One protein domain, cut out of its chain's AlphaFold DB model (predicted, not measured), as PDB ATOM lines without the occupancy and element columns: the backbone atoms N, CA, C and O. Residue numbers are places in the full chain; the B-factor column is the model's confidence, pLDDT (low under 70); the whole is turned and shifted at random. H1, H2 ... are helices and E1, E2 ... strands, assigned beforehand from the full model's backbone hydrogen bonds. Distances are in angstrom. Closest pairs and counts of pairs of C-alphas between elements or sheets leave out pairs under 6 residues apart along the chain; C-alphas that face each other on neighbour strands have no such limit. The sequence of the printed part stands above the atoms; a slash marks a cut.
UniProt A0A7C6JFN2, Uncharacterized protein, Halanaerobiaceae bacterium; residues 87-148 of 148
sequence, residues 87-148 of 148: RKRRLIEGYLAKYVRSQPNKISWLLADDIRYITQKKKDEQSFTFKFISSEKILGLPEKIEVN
ATOM      1  N   ARG A  87     -19.373 -14.979  23.470       94.81
ATOM      2  CA  ARG A  87     -19.491 -13.979  22.415       94.81
ATOM      3  C   ARG A  87     -18.113 -13.590  21.883       94.81
ATOM      4  O   ARG A  87     -17.932 -13.608  20.664       94.81
ATOM      5  N   LYS A  88     -17.135 -13.346  22.760       94.44
ATOM      6  CA  LYS A  88     -15.739 -13.098  22.362       94.44
ATOM      7  C   LYS A  88     -15.115 -14.295  21.647       94.44
ATOM      8  O   LYS A  88     -14.521 -14.105  20.588       94.44
ATOM      9  N   ARG A  89     -15.306 -15.524  22.147       95.25
ATOM     10  CA  ARG A  89     -14.773 -16.737  21.488       95.25
ATOM     11  C   ARG A  89     -15.297 -16.903  20.057       95.25
ATOM     12  O   ARG A  89     -14.514 -17.172  19.152       95.25
ATOM     13  N   ARG A  90     -16.595 -16.669  19.829       95.81
ATOM     14  CA  ARG A  90     -17.202 -16.719  18.483       95.81
ATOM     15  C   ARG A  90     -16.720 -15.608  17.557       95.81
ATOM     16  O   ARG A  90     -16.591 -15.837  16.359       95.81
ATOM     17  N   LEU A  91     -16.461 -14.412  18.089       96.56
ATOM     18  CA  LEU A  91     -15.856 -13.331  17.308       96.56
ATOM     19  C   LEU A  91     -14.424 -13.689  16.896       96.56
ATOM     20  O   LEU A  91     -14.082 -13.506  15.733       96.56
ATOM     21  N   ILE A  92     -13.620 -14.257  17.800       95.44
ATOM     22  CA  ILE A  92     -12.270 -14.755  17.487       95.44
ATOM     23  C   ILE A  92     -12.331 -15.826  16.389       95.44
ATOM     24  O   ILE A  92     -11.640 -15.704  15.378       95.44
ATOM     25  N   GLU A  93     -13.194 -16.836  16.550       95.50
ATOM     26  CA  GLU A  93     -13.427 -17.894  15.556       95.50
ATOM     27  C   GLU A  93     -13.785 -17.309  14.184       95.50
ATOM     28  O   GLU A  93     -13.185 -17.666  13.169       95.50
ATOM     29  N   GLY A  94     -14.739 -16.376  14.144       95.69
ATOM     30  CA  GLY A  94     -15.199 -15.808  12.889       95.69
ATOM     31  C   GLY A  94     -14.205 -14.869  12.231       95.69
ATOM     32  O   GLY A  94     -14.071 -14.904  11.009       95.69
ATOM     33  N   TYR A  95     -13.464 -14.078  12.997       95.69
ATOM     34  CA  TYR A  95     -12.401 -13.240  12.452       95.69
ATOM     35  C   TYR A  95     -11.220 -14.072  11.936       95.69
ATOM     36  O   TYR A  95     -10.673 -13.753  10.879       95.69
ATOM     37  N   LEU A  96     -10.892 -15.188  12.593       92.94
ATOM     38  CA  LEU A  96      -9.928 -16.155  12.073       92.94
ATOM     39  C   LEU A  96     -10.424 -16.792  10.764       92.94
ATOM     40  O   LEU A  96      -9.691 -16.834   9.778       92.94
ATOM     41  N   ALA A  97     -11.687 -17.220  10.714       92.75
ATOM     42  CA  ALA A  97     -12.294 -17.756   9.498       92.75
ATOM     43  C   ALA A  97     -12.334 -16.731   8.353       92.75
ATOM     44  O   ALA A  97     -12.045 -17.068   7.206       92.75
ATOM     45  N   LYS A  98     -12.650 -15.466   8.661       92.44
ATOM     46  CA  LYS A  98     -12.625 -14.345   7.714       92.44
ATOM     47  C   LYS A  98     -11.220 -14.127   7.154       92.44
ATOM     48  O   LYS A  98     -11.079 -13.982   5.943       92.44
ATOM     49  N   TYR A  99     -10.197 -14.149   8.010       91.69
ATOM     50  CA  TYR A  99      -8.807 -14.036   7.578       91.69
ATOM     51  C   TYR A  99      -8.419 -15.182   6.636       91.69
ATOM     52  O   TYR A  99      -7.964 -14.925   5.525       91.69
ATOM     53  N   VAL A 100      -8.671 -16.437   7.019       89.50
ATOM     54  CA  VAL A 100      -8.372 -17.609   6.173       89.50
ATOM     55  C   VAL A 100      -9.086 -17.530   4.820       89.50
ATOM     56  O   VAL A 100      -8.475 -17.803   3.792       89.50
ATOM     57  N   ARG A 101     -10.347 -17.079   4.789       88.50
ATOM     58  CA  ARG A 101     -11.097 -16.870   3.536       88.50
ATOM     59  C   ARG A 101     -10.532 -15.758   2.653       88.50
ATOM     60  O   ARG A 101     -10.701 -15.828   1.444       88.50
ATOM     61  N   SER A 102      -9.883 -14.750   3.234       88.56
ATOM     62  CA  SER A 102      -9.247 -13.661   2.478       88.56
ATOM     63  C   SER A 102      -7.893 -14.030   1.868       88.56
ATOM     64  O   SER A 102      -7.367 -13.269   1.059       88.56
ATOM     65  N   GLN A 103      -7.312 -15.173   2.247       86.69
ATOM     66  CA  GLN A 103      -6.051 -15.624   1.665       86.69
ATOM     67  C   GLN A 103      -6.232 -16.048   0.200       86.69
ATOM     68  O   GLN A 103      -7.326 -16.467  -0.185       86.69
ATOM     69  N   PRO A 104      -5.166 -15.981  -0.624       80.56
ATOM     70  CA  PRO A 104      -5.219 -16.403  -2.021       80.56
ATOM     71  C   PRO A 104      -5.806 -17.811  -2.193       80.56
ATOM     72  O   PRO A 104      -5.631 -18.674  -1.328       80.56
ATOM     73  N   ASN A 105      -6.438 -18.049  -3.349       66.44
ATOM     74  CA  ASN A 105      -7.295 -19.203  -3.685       66.44
ATOM     75  C   ASN A 105      -6.795 -20.608  -3.277       66.44
ATOM     76  O   ASN A 105      -7.596 -21.531  -3.203       66.44
ATOM     77  N   LYS A 106      -5.503 -20.795  -2.994       64.62
ATOM     78  CA  LYS A 106      -4.933 -22.075  -2.547       64.62
ATOM     79  C   LYS A 106      -5.269 -22.458  -1.100       64.62
ATOM     80  O   LYS A 106      -5.029 -23.602  -0.733       64.62
ATOM     81  N   ILE A 107      -5.776 -21.549  -0.265       70.56
ATOM     82  CA  ILE A 107      -6.031 -21.826   1.167       70.56
ATOM     83  C   ILE A 107      -7.512 -21.662   1.513       70.56
ATOM     84  O   ILE A 107      -8.065 -22.467   2.264       70.56
ATOM     85  N   SER A 108      -8.184 -20.681   0.911       68.56
ATOM     86  CA  SER A 108      -9.579 -20.342   1.208       68.56
ATOM     87  C   SER A 108     -10.560 -21.491   0.940       68.56
ATOM     88  O   SER A 108     -11.412 -21.756   1.783       68.56
ATOM     89  N   TRP A 109     -10.388 -22.243  -0.153       74.62
ATOM     90  CA  TRP A 109     -11.215 -23.411  -0.506       74.62
ATOM     91  C   TRP A 109     -11.233 -24.543   0.536       74.62
ATOM     92  O   TRP A 109     -12.212 -25.284   0.611       74.62
ATOM     93  N   LEU A 110     -10.204 -24.667   1.387       77.81
ATOM     94  CA  LEU A 110     -10.170 -25.673   2.458       77.81
ATOM     95  C   LEU A 110     -11.186 -25.365   3.566       77.81
ATOM     96  O   LEU A 110     -11.542 -26.244   4.360       77.81
ATOM     97  N   LEU A 111     -11.664 -24.121   3.636       86.25
ATOM     98  CA  LEU A 111     -12.747 -23.719   4.512       86.25
ATOM     99  C   LEU A 111     -14.035 -23.607   3.707       86.25
ATOM    100  O   LEU A 111     -14.222 -22.668   2.946       86.25
ATOM    101  N   ALA A 112     -14.958 -24.540   3.919       84.25
ATOM    102  CA  ALA A 112     -16.194 -24.550   3.152       84.25
ATOM    103  C   ALA A 112     -17.004 -23.243   3.309       84.25
ATOM    104  O   ALA A 112     -17.160 -22.710   4.416       84.25
ATOM    105  N   ASP A 113     -17.541 -22.740   2.196       84.56
ATOM    106  CA  ASP A 113     -18.252 -21.454   2.133       84.56
ATOM    107  C   ASP A 113     -19.595 -21.464   2.865       84.56
ATOM    108  O   ASP A 113     -20.066 -20.435   3.347       84.56
ATOM    109  N   ASP A 114     -20.199 -22.641   3.012       86.31
ATOM    110  CA  ASP A 114     -21.494 -22.820   3.661       86.31
ATOM    111  C   ASP A 114     -21.433 -22.761   5.196       86.31
ATOM    112  O   ASP A 114     -22.475 -22.731   5.854       86.31
ATOM    113  N   ILE A 115     -20.233 -22.684   5.782       88.25
ATOM    114  CA  ILE A 115     -20.069 -22.489   7.225       88.25
ATOM    115  C   ILE A 115     -20.270 -21.010   7.568       88.25
ATOM    116  O   ILE A 115     -19.567 -20.122   7.072       88.25
ATOM    117  N   ARG A 116     -21.232 -20.742   8.453       91.00
ATOM    118  CA  ARG A 116     -21.544 -19.393   8.932       91.00
ATOM    119  C   ARG A 116     -20.776 -19.106  10.211       91.00
ATOM    120  O   ARG A 116     -20.979 -19.780  11.215       91.00
ATOM    121  N   TYR A 117     -19.956 -18.067  10.167       94.88
ATOM    122  CA  TYR A 117     -19.227 -17.567  11.323       94.88
ATOM    123  C   TYR A 117     -19.753 -16.203  11.740       94.88
ATOM    124  O   TYR A 117     -20.272 -15.450  10.912       94.88
ATOM    125  N   ILE A 118     -19.567 -15.856  13.012       95.12
ATOM    126  CA  ILE A 118     -19.893 -14.517  13.478       95.12
ATOM    127  C   ILE A 118     -18.701 -13.584  13.260       95.12
ATOM    128  O   ILE A 118     -17.696 -13.670  13.955       95.12
ATOM    129  N   THR A 119     -18.839 -12.663  12.312       93.44
ATOM    130  CA  THR A 119     -17.779 -11.721  11.909       93.44
ATOM    131  C   THR A 119     -18.125 -10.261  12.184       93.44
ATOM    132  O   THR A 119     -17.343  -9.376  11.855       93.44
ATOM    133  N   GLN A 120     -19.301 -10.003  12.758       93.31
ATOM    134  CA  GLN A 120     -19.785  -8.663  13.059       93.31
ATOM    135  C   GLN A 120     -19.937  -8.483  14.559       93.31
ATOM    136  O   GLN A 120     -20.557  -9.304  15.249       93.31
ATOM    137  N   LYS A 121     -19.379  -7.378  15.034       93.50
ATOM    138  CA  LYS A 121     -19.513  -6.886  16.392       93.50
ATOM    139  C   LYS A 121     -20.869  -6.180  16.566       93.50
ATOM    140  O   LYS A 121     -21.434  -5.658  15.604       93.50
ATOM    141  N   LYS A 122     -21.422  -6.182  17.779       92.56
ATOM    142  CA  LYS A 122     -22.561  -5.321  18.129       92.56
ATOM    143  C   LYS A 122     -22.076  -3.880  18.309       92.56
ATOM    144  O   LYS A 122     -20.889  -3.643  18.517       92.56
ATOM    145  N   LYS A 123     -22.994  -2.914  18.236       90.62
ATOM    146  CA  LYS A 123     -22.660  -1.479  18.326       90.62
ATOM    147  C   LYS A 123     -21.997  -1.094  19.657       90.62
ATOM    148  O   LYS A 123     -21.161  -0.205  19.677       90.62
ATOM    149  N   ASP A 124     -22.381  -1.760  20.736       92.56
ATOM    150  CA  ASP A 124     -21.963  -1.533  22.123       92.56
ATOM    151  C   ASP A 124     -20.759  -2.386  22.556       92.56
ATOM    152  O   ASP A 124     -20.182  -2.177  23.621       92.56
ATOM    153  N   GLU A 125     -20.356  -3.354  21.736       92.38
ATOM    154  CA  GLU A 125     -19.229  -4.228  22.040       92.38
ATOM    155  C   GLU A 125     -17.902  -3.484  21.832       92.38
ATOM    156  O   GLU A 125     -17.701  -2.786  20.838       92.38
ATOM    157  N   GLN A 126     -16.955  -3.644  22.757       90.88
ATOM    158  CA  GLN A 126     -15.619  -3.060  22.615       90.88
ATOM    159  C   GLN A 126     -14.809  -3.803  21.545       90.88
ATOM    160  O   GLN A 126     -14.871  -5.031  21.447       90.88
ATOM    161  N   SER A 127     -14.047  -3.053  20.746       94.69
ATOM    162  CA  SER A 127     -13.057  -3.638  19.836       94.69
ATOM    163  C   SER A 127     -11.891  -4.216  20.633       94.69
ATOM    164  O   SER A 127     -11.572  -3.743  21.725       94.69
ATOM    165  N   PHE A 128     -11.247  -5.243  20.091       94.88
ATOM    166  CA  PHE A 128     -10.083  -5.853  20.723       94.88
ATOM    167  C   PHE A 128      -9.135  -6.440  19.682       94.88
ATOM    168  O   PHE A 128      -9.527  -6.770  18.568       94.88
ATOM    169  N   THR A 129      -7.869  -6.589  20.056       95.62
ATOM    170  CA  THR A 129      -6.853  -7.259  19.239       95.62
ATOM    171  C   THR A 129      -6.385  -8.509  19.962       95.62
ATOM    172  O   THR A 129      -6.189  -8.483  21.177       95.62
ATOM    173  N   PHE A 130      -6.155  -9.587  19.220       92.25
ATOM    174  CA  PHE A 130      -5.504 -10.781  19.747       92.25
ATOM    175  C   PHE A 130      -4.291 -11.159  18.899       92.25
ATOM    176  O   PHE A 130      -4.217 -10.840  17.712       92.25
ATOM    177  N   LYS A 131      -3.323 -11.812  19.544       92.44
ATOM    178  CA  LYS A 131      -2.078 -12.296  18.939       92.44
ATOM    179  C   LYS A 131      -1.966 -13.797  19.151       92.44
ATOM    180  O   LYS A 131      -2.393 -14.297  20.190       92.44
ATOM    181  N   PHE A 132      -1.373 -14.494  18.192       89.00
ATOM    182  CA  PHE A 132      -1.078 -15.916  18.333       89.00
ATOM    183  C   PHE A 132       0.308 -16.083  18.947       89.00
ATOM    184  O   PHE A 132       1.285 -15.537  18.440       89.00
ATOM    185  N   ILE A 133       0.385 -16.832  20.045       88.06
ATOM    186  CA  ILE A 133       1.643 -17.182  20.703       88.06
ATOM    187  C   ILE A 133       1.770 -18.697  20.621       88.06
ATOM    188  O   ILE A 133       0.909 -19.424  21.111       88.06
ATOM    189  N   SER A 134       2.824 -19.161  19.961       86.75
ATOM    190  CA  SER A 134       3.120 -20.574  19.751       86.75
ATOM    191  C   SER A 134       4.635 -20.748  19.740       86.75
ATOM    192  O   SER A 134       5.341 -19.884  19.219       86.75
ATOM    193  N   SER A 135       5.130 -21.850  20.305       87.44
ATOM    194  CA  SER A 135       6.539 -22.242  20.165       87.44
ATOM    195  C   SER A 135       6.874 -22.656  18.730       87.44
ATOM    196  O   SER A 135       8.025 -22.570  18.321       87.44
ATOM    197  N   GLU A 136       5.857 -23.053  17.961       86.25
ATOM    198  CA  GLU A 136       5.974 -23.491  16.573       86.25
ATOM    199  C   GLU A 136       5.363 -22.480  15.605       86.25
ATOM    200  O   GLU A 136       4.319 -21.871  15.878       86.25
ATOM    201  N   LYS A 137       5.968 -22.352  14.422       82.56
ATOM    202  CA  LYS A 137       5.418 -21.535  13.337       82.56
ATOM    203  C   LYS A 137       4.233 -22.250  12.687       82.56
ATOM    204  O   LYS A 137       4.408 -23.246  11.991       82.56
ATOM    205  N   ILE A 138       3.035 -21.686  12.833       85.19
ATOM    206  CA  ILE A 138       1.837 -22.171  12.138       85.19
ATOM    207  C   ILE A 138       1.687 -21.399  10.825       85.19
ATOM    208  O   ILE A 138       1.417 -20.198  10.813       85.19
ATOM    209  N   LEU A 139       1.889 -22.092   9.705       83.44
ATOM    210  CA  LEU A 139       1.760 -21.498   8.376       83.44
ATOM    211  C   LEU A 139       0.314 -21.063   8.108       83.44
ATOM    212  O   LEU A 139      -0.636 -21.769   8.438       83.44
ATOM    213  N   GLY A 140       0.154 -19.896   7.485       80.88
ATOM    214  CA  GLY A 140      -1.161 -19.361   7.130       80.88
ATOM    215  C   GLY A 140      -1.934 -18.723   8.290       80.88
ATOM    216  O   GLY A 140      -3.089 -18.358   8.087       80.88
ATOM    217  N   LEU A 141      -1.339 -18.550   9.477       85.88
ATOM    218  CA  LEU A 141      -1.891 -17.692  10.534       85.88
ATOM    219  C   LEU A 141      -1.210 -16.313  10.536       85.88
ATOM    220  O   LEU A 141       0.001 -16.235  10.322       85.88
ATOM    221  N   PRO A 142      -1.954 -15.219  10.788       88.25
ATOM    222  CA  PRO A 142      -1.364 -13.897  10.958       88.25
ATOM    223  C   PRO A 142      -0.772 -13.757  12.364       88.25
ATOM    224  O   PRO A 142      -1.193 -14.443  13.291       88.25
ATOM    225  N   GLU A 143       0.140 -12.807  12.571       88.81
ATOM    226  CA  GLU A 143       0.673 -12.522  13.916       88.81
ATOM    227  C   GLU A 143      -0.399 -11.972  14.867       88.81
ATOM    228  O   GLU A 143      -0.419 -12.280  16.062       88.81
ATOM    229  N   LYS A 144      -1.298 -11.140  14.330       93.62
ATOM    230  CA  LYS A 144      -2.378 -10.492  15.071       93.62
ATOM    231  C   LYS A 144      -3.623 -10.324  14.214       93.62
ATOM    232  O   LYS A 144      -3.526 -10.167  12.997       93.62
ATOM    233  N   ILE A 145      -4.780 -10.301  14.863       94.88
ATOM    234  CA  ILE A 145      -6.064  -9.975  14.243       94.88
ATOM    235  C   ILE A 145      -6.760  -8.923  15.099       94.88
ATOM    236  O   ILE A 145      -6.825  -9.041  16.324       94.88
ATOM    237  N   GLU A 146      -7.277  -7.897  14.434       94.75
ATOM    238  CA  GLU A 146      -8.091  -6.856  15.047       94.75
ATOM    239  C   GLU A 146      -9.576  -7.163  14.825       94.75
ATOM    240  O   GLU A 146     -10.006  -7.440  13.702       94.75
ATOM    241  N   VAL A 147     -10.347  -7.138  15.911       93.81
ATOM    242  CA  VAL A 147     -11.799  -7.313  15.929       93.81
ATOM    243  C   VAL A 147     -12.437  -5.943  16.081       93.81
ATOM    244  O   VAL A 147     -12.396  -5.353  17.164       93.81
ATOM    245  N   ASN A 148     -13.039  -5.475  14.988       87.06
ATOM    246  CA  ASN A 148     -13.699  -4.175  14.876       87.06
ATOM    247  C   ASN A 148     -15.220  -4.295  14.755       87.06
ATOM    248  O   ASN A 148     -15.718  -5.327  14.236       87.06
TER     249      ASN A 148
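What this domain is: This is residues 87 to 148 of the 148 residues of an uncharacterized protein of Halanaerobiaceae bacterium (UniProt A0A7C6JFN2). One helix, H1, runs through the middle, with a small two-stranded hairpin, E1 and E2, along one side, E2 nearer to it, and the short helix H2 at its far end. A long stretch with no named element, residues 109 to 127, leads back past H1 from H2 to the hairpin, and residues 134 to 139 of the loop between the strands stick out. The printed part has 62 residues, in the order H1 H2 E1 E2; the sheet, E1 - E2, is antiparallel and the class is mixed, helices and strands, with 28 residues in named elements, under half. It is only just compact, close to loose, with a radius of gyration of the C-alphas of 12.5 A, and flat, spanning 36 by 32 by 16 A.

How they stand to each other: H1, residues 87 to 102, has every O i to N i+4 pair within hydrogen-bond range. With residues 100 to 102 alone it touches H2, residues 105 to 108, only at the corner; the closest C-alphas, of Arg 101 and Ser 108, are 4.4 A apart. H2 is too short for such a pair, and its one O i to N i+3 pair is not within range. E1, residues 128 to 131, and E2, residues 144 to 147, form an antiparallel hairpin at 161 degrees, with N 130 and O 145 3.0 A apart and N 147 and O 128 2.8 A apart. The closest C-alphas of H1 and E2, of Tyr 95 and Val 147, are 6.9 A apart. H1 and E1 are only just apart, closest 8.2 A.

Where its parts are: H1 begins at C-alpha 87 (-19.491, -13.979, 22.415) and is 22.4 A long; H2 measures 5.5 A. E1 is 10.4 A and E2 10.0 A, ending at C-alpha 147 (-11.799, -7.313, 15.929).

The domain as a whole: The C-alphas farthest apart, of Lys 106 and Asp 124, are 36.3 A apart. The printed part has no cut; the links H2 to E1 and E1 to E2 are long. Confidence is under 70 at residues 105 to 106 and 108.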